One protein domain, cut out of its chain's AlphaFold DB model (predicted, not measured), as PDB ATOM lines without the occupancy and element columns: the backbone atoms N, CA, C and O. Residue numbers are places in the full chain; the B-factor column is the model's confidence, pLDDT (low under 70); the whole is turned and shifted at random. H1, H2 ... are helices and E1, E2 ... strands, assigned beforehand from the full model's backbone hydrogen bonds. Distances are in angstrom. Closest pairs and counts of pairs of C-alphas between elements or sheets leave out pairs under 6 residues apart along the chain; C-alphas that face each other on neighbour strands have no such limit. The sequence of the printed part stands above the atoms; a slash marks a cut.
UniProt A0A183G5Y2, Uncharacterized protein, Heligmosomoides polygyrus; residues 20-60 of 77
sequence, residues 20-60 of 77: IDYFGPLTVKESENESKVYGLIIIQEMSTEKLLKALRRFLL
ATOM      1  N   ILE A  20      -4.849 -22.212  21.688       74.19
ATOM      2  CA  ILE A  20      -5.852 -22.071  22.719       74.19
ATOM      3  C   ILE A  20      -5.284 -21.034  23.672       74.19
ATOM      4  O   ILE A  20      -4.193 -21.237  24.204       74.19
ATOM      5  N   ASP A  21      -6.003 -19.934  23.850       75.44
ATOM      6  CA  ASP A  21      -5.633 -18.903  24.813       75.44
ATOM      7  C   ASP A  21      -6.745 -18.735  25.848       75.44
ATOM      8  O   ASP A  21      -7.928 -18.653  25.500       75.44
ATOM      9  N   TYR A  22      -6.353 -18.731  27.118       74.19
ATOM     10  CA  TYR A  22      -7.244 -18.577  28.262       74.19
ATOM     11  C   TYR A  22      -7.138 -17.143  28.756       74.19
ATOM     12  O   TYR A  22      -6.041 -16.659  29.023       74.19
ATOM     13  N   PHE A  23      -8.271 -16.478  28.956       77.94
ATOM     14  CA  PHE A  23      -8.273 -15.149  29.554       77.94
ATOM     15  C   PHE A  23      -9.285 -15.052  30.692       77.94
ATOM     16  O   PHE A  23     -10.367 -15.642  30.662       77.94
ATOM     17  N   GLY A  24      -8.900 -14.305  31.721       77.94
ATOM     18  CA  GLY A  24      -9.671 -14.110  32.941       77.94
ATOM     19  C   GLY A  24      -8.793 -14.176  34.197       77.94
ATOM     20  O   GLY A  24      -7.600 -14.467  34.103       77.94
ATOM     21  N   PRO A  25      -9.370 -13.921  35.381       80.06
ATOM     22  CA  PRO A  25     -10.782 -13.609  35.603       80.06
ATOM     23  C   PRO A  25     -11.141 -12.184  35.161       80.06
ATOM     24  O   PRO A  25     -10.471 -11.226  35.538       80.06
ATOM     25  N   LEU A  26     -12.215 -12.047  34.385       83.44
ATOM     26  CA  LEU A  26     -12.878 -10.765  34.156       83.44
ATOM     27  C   LEU A  26     -13.982 -10.613  35.200       83.44
ATOM     28  O   LEU A  26     -14.837 -11.492  35.313       83.44
ATOM     29  N   THR A  27     -13.963  -9.528  35.972       84.88
ATOM     30  CA  THR A  27     -15.074  -9.203  36.873       84.88
ATOM     31  C   THR A  27     -16.179  -8.561  36.052       84.88
ATOM     32  O   THR A  27     -15.987  -7.485  35.488       84.88
ATOM     33  N   VAL A  28     -17.327  -9.224  35.973       83.38
ATOM     34  CA  VAL A  28     -18.532  -8.680  35.348       83.38
ATOM     35  C   VAL A  28     -19.543  -8.342  36.432       83.38
ATOM     36  O   VAL A  28     -19.627  -9.017  37.459       83.38
ATOM     37  N   LYS A  29     -20.298  -7.269  36.211       84.62
ATOM     38  CA  LYS A  29     -21.375  -6.858  37.103       84.62
ATOM     39  C   LYS A  29     -22.693  -7.393  36.556       84.62
ATOM     40  O   LYS A  29     -23.156  -6.927  35.520       84.62
ATOM     41  N   GLU A  30     -23.292  -8.348  37.253       78.62
ATOM     42  CA  GLU A  30     -24.662  -8.802  37.007       78.62
ATOM     43  C   GLU A  30     -25.579  -8.148  38.037       78.62
ATOM     44  O   GLU A  30     -25.672  -8.579  39.188       78.62
ATOM     45  N   SER A  31     -26.241  -7.070  37.616       81.56
ATOM     46  CA  SER A  31     -27.126  -6.263  38.461       81.56
ATOM     47  C   SER A  31     -26.415  -5.742  39.724       81.56
ATOM     48  O   SER A  31     -25.701  -4.740  39.653       81.56
ATOM     49  N   GLU A  32     -26.587  -6.415  40.864       79.12
ATOM     50  CA  GLU A  32     -26.013  -6.054  42.169       79.12
ATOM     51  C   GLU A  32     -24.865  -6.979  42.606       79.12
ATOM     52  O   GLU A  32     -24.200  -6.692  43.597       79.12
ATOM     53  N   ASN A  33     -24.598  -8.056  41.859       79.88
ATOM     54  CA  ASN A  33     -23.555  -9.028  42.172       79.88
ATOM     55  C   ASN A  33     -22.372  -8.915  41.203       79.88
ATOM     56  O   ASN A  33     -22.537  -8.691  40.002       79.88
ATOM     57  N   GLU A  34     -21.163  -9.115  41.724       86.94
ATOM     58  CA  GLU A  34     -19.959  -9.291  40.912       86.94
ATOM     59  C   GLU A  34     -19.715 -10.783  40.675       86.94
ATOM     60  O   GLU A  34     -19.649 -11.570  41.623       86.94
ATOM     61  N   SER A  35     -19.551 -11.183  39.415       82.38
ATOM     62  CA  SER A  35     -19.196 -12.553  39.046       82.38
ATOM     63  C   SER A  35     -17.888 -12.581  38.254       82.38
ATOM     64  O   SER A  35     -17.509 -11.623  37.576       82.38
ATOM     65  N   LYS A  36     -17.131 -13.674  38.394       84.81
ATOM     66  CA  LYS A  36     -15.879 -13.886  37.654       84.81
ATOM     67  C   LYS A  36     -16.169 -14.700  36.407       84.81
ATOM     68  O   LYS A  36     -16.642 -15.829  36.507       84.81
ATOM     69  N   VAL A  37     -15.814 -14.154  35.254       82.62
ATOM     70  CA  VAL A  37     -15.934 -14.828  33.962       82.62
ATOM     71  C   VAL A  37     -14.552 -15.206  33.447       82.62
ATOM     72  O   VAL A  37     -13.586 -14.448  33.562       82.62
ATOM     73  N   TYR A  38     -14.478 -16.395  32.862       82.69
ATOM     74  CA  TYR A  38     -13.311 -16.914  32.164       82.69
ATOM     75  C   TYR A  38     -13.708 -17.180  30.718       82.69
ATOM     76  O   TYR A  38     -14.801 -17.682  30.455       82.69
ATOM     77  N   GLY A  39     -12.827 -16.846  29.787       79.88
ATOM     78  CA  GLY A  39     -13.047 -17.065  28.370       79.88
ATOM     79  C   GLY A  39     -11.925 -17.867  27.732       79.88
ATOM     80  O   GLY A  39     -10.805 -17.946  28.242       79.88
ATOM     81  N   LEU A  40     -12.261 -18.474  26.598       81.50
ATOM     82  CA  LEU A  40     -11.365 -19.289  25.794       81.50
ATOM     83  C   LEU A  40     -11.381 -18.782  24.355       81.50
ATOM     84  O   LEU A  40     -12.449 -18.672  23.748       81.50
ATOM     85  N   ILE A  41     -10.209 -18.514  23.788       79.50
ATOM     86  CA  ILE A  41     -10.049 -18.207  22.365       79.50
ATOM     87  C   ILE A  41      -9.437 -19.432  21.695       79.50
ATOM     88  O   ILE A  41      -8.296 -19.792  21.967       79.50
ATOM     89  N   ILE A  42     -10.199 -20.070  20.805       77.19
ATOM     90  CA  ILE A  42      -9.733 -21.211  20.009       77.19
ATOM     91  C   ILE A  42      -9.514 -20.742  18.575       77.19
ATOM     92  O   ILE A  42     -10.440 -20.256  17.923       77.19
ATOM     93  N   ILE A  43      -8.298 -20.919  18.060       74.69
ATOM     94  CA  ILE A  43      -7.955 -20.551  16.686       74.69
ATOM     95  C   ILE A  43      -7.316 -21.751  16.009       74.69
ATOM     96  O   ILE A  43      -6.269 -22.230  16.423       74.69
ATOM     97  N   GLN A  44      -7.947 -22.209  14.932       70.75
ATOM     98  CA  GLN A  44      -7.547 -23.398  14.172       70.75
ATOM     99  C   GLN A  44      -6.249 -23.225  13.366       70.75
ATOM    100  O   GLN A  44      -5.707 -24.199  12.851       70.75
ATOM    101  N   GLU A  45      -5.771 -21.987  13.243       69.31
ATOM    102  CA  GLU A  45      -4.497 -21.641  12.627       69.31
ATOM    103  C   GLU A  45      -3.900 -20.449  13.374       69.31
ATOM    104  O   GLU A  45      -4.465 -19.352  13.360       69.31
ATOM    105  N   MET A  46      -2.756 -20.673  14.015       66.38
ATOM    106  CA  MET A  46      -1.986 -19.669  14.756       66.38
ATOM    107  C   MET A  46      -1.334 -18.633  13.820       66.38
ATOM    108  O   MET A  46      -0.120 -18.586  13.648       66.38
ATOM    109  N   SER A  47      -2.161 -17.797  13.194       74.06
ATOM    110  CA  SER A  47      -1.748 -16.589  12.477       74.06
ATOM    111  C   SER A  47      -2.061 -15.361  13.329       74.06
ATOM    112  O   SER A  47      -3.166 -15.240  13.870       74.06
ATOM    113  N   THR A  48      -1.118 -14.416  13.396       74.75
ATOM    114  CA  THR A  48      -1.287 -13.129  14.088       74.75
ATOM    115  C   THR A  48      -2.557 -12.405  13.640       74.75
ATOM    116  O   THR A  48      -3.281 -11.854  14.461       74.75
ATOM    117  N   GLU A  49      -2.889 -12.454  12.349       80.62
ATOM    118  CA  GLU A  49      -4.087 -11.804  11.808       80.62
ATOM    119  C   GLU A  49      -5.374 -12.434  12.348       80.62
ATOM    120  O   GLU A  49      -6.324 -11.729  12.696       80.62
ATOM    121  N   LYS A  50      -5.405 -13.768  12.450       75.75
ATOM    122  CA  LYS A  50      -6.562 -14.507  12.968       75.75
ATOM    123  C   LYS A  50      -6.743 -14.271  14.463       75.75
ATOM    124  O   LYS A  50      -7.875 -14.075  14.896       75.75
ATOM    125  N   LEU A  51      -5.643 -14.203  15.214       75.06
ATOM    126  CA  LEU A  51      -5.655 -13.843  16.631       75.06
ATOM    127  C   LEU A  51      -6.172 -12.424  16.856       75.06
ATOM    128  O   LEU A  51      -7.126 -12.232  17.603       75.06
ATOM    129  N   LEU A  52      -5.620 -11.436  16.152       78.56
ATOM    130  CA  LEU A  52      -6.071 -10.048  16.266       78.56
ATOM    131  C   LEU A  52      -7.541  -9.892  15.855       78.56
ATOM    132  O   LEU A  52      -8.280  -9.127  16.472       78.56
ATOM    133  N   LYS A  53      -7.998 -10.636  14.843       78.38
ATOM    134  CA  LYS A  53      -9.407 -10.648  14.434       78.38
ATOM    135  C   LYS A  53     -10.312 -11.294  15.485       78.38
ATOM    136  O   LYS A  53     -11.413 -10.791  15.700       78.38
ATOM    137  N   ALA A  54      -9.874 -12.374  16.131       75.75
ATOM    138  CA  ALA A  54     -10.610 -13.022  17.215       75.75
ATOM    139  C   ALA A  54     -10.727 -12.101  18.439       75.75
ATOM    140  O   ALA A  54     -11.832 -11.891  18.930       75.75
ATOM    141  N   LEU A  55      -9.623 -11.463  18.848       75.94
ATOM    142  CA  LEU A  55      -9.601 -10.485  19.939       75.94
ATOM    143  C   LEU A  55     -10.488  -9.271  19.648       75.94
ATOM    144  O   LEU A  55     -11.270  -8.866  20.500       75.94
ATOM    145  N   ARG A  56     -10.432  -8.717  18.428       79.12
ATOM    146  CA  ARG A  56     -11.321  -7.614  18.024       79.12
ATOM    147  C   ARG A  56     -12.788  -8.011  18.088       79.12
ATOM    148  O   ARG A  56     -13.586  -7.240  18.592       79.12
ATOM    149  N   ARG A  57     -13.148  -9.195  17.582       73.62
ATOM    150  CA  ARG A  57     -14.530  -9.686  17.666       73.62
ATOM    151  C   ARG A  57     -14.974  -9.843  19.107       73.62
ATOM    152  O   ARG A  57     -16.080  -9.437  19.404       73.62
ATOM    153  N   PHE A  58     -14.116 -10.383  19.967       73.00
ATOM    154  CA  PHE A  58     -14.411 -10.549  21.384       73.00
ATOM    155  C   PHE A  58     -14.659  -9.206  22.086       73.00
ATOM    156  O   PHE A  58     -15.691  -9.040  22.721       73.00
ATOM    157  N   LEU A  59     -13.763  -8.229  21.914       72.00
ATOM    158  CA  LEU A  59     -13.899  -6.902  22.530       72.00
ATOM    159  C   LEU A  59     -15.062  -6.076  21.953       72.00
ATOM    160  O   LEU A  59     -15.523  -5.150  22.608       72.00
ATOM    161  N   LEU A  60     -15.510  -6.397  20.735       72.31
ATOM    162  CA  LEU A  60     -16.659  -5.774  20.071       72.31
ATOM    163  C   LEU A  60     -17.960  -6.569  20.247       72.31
ATOM    164  O   LEU A  60     -18.953  -6.225  19.606       72.31
TER     165      LEU A  60
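What this domain is: This is residues 20 to 60 of the 77 residues of an uncharacterized protein of Heligmosomoides polygyrus (UniProt A0A183G5Y2). A long two-stranded hairpin, E1 and E2, makes most of the length, and one helix, H1, folds back after E2 along the end of the hairpin away from its turn at residues 31 and 32. The contact of H1 with the hairpin is slight and mostly with E2. The printed part has 41 residues with two named strands and one named helix, in the order E1, E2, H1; the sheet, in the order E1 - E2, is antiparallel and the class is mixed, helices and strands. The whole is loose, with a radius of gyration of the C-alphas of 12.8 A, and a rod spanning 39 by 18 by 10 A.

Where its parts are: Find C-alpha 20 at (-5.852, -22.071, 22.719); from there E1, residues 20 to 30, runs 27.1 A and bends by 57 degrees at residue 27. E2, residues 33 to 43, starts at C-alpha 33 at (-23.555, -9.028, 42.172) and runs 32.0 A. H1, residues 48 to 59, is 16.4 A long and ends at C-alpha 59 at (-13.899, -6.902, 22.530).

How they stand to each other: Look first at E1 and E2, a hairpin of antiparallel neighbours with 157 degrees between their directions. N 21 and O 41 are 3.0 A apart and N 37 and O 26 are 2.8 A apart, both within hydrogen-bond range. Next compare E2 with H1: their closest C-alphas, those of Ile 43 and Leu 51, are 7.1 A apart. E1 and H1 are apart. In H1 every O i to N i+4 pair is within hydrogen-bond range.

The domain as a whole: The two C-alphas farthest apart, those of Glu 32 and Ser 47, are 39.8 A from each other. The printed part has no cut, and both links, E1 to E2 and E2 to H1, are tight. In the B-factor column the mean pLDDT of the printed part is 77.9, with residues 45 to 46 under 70.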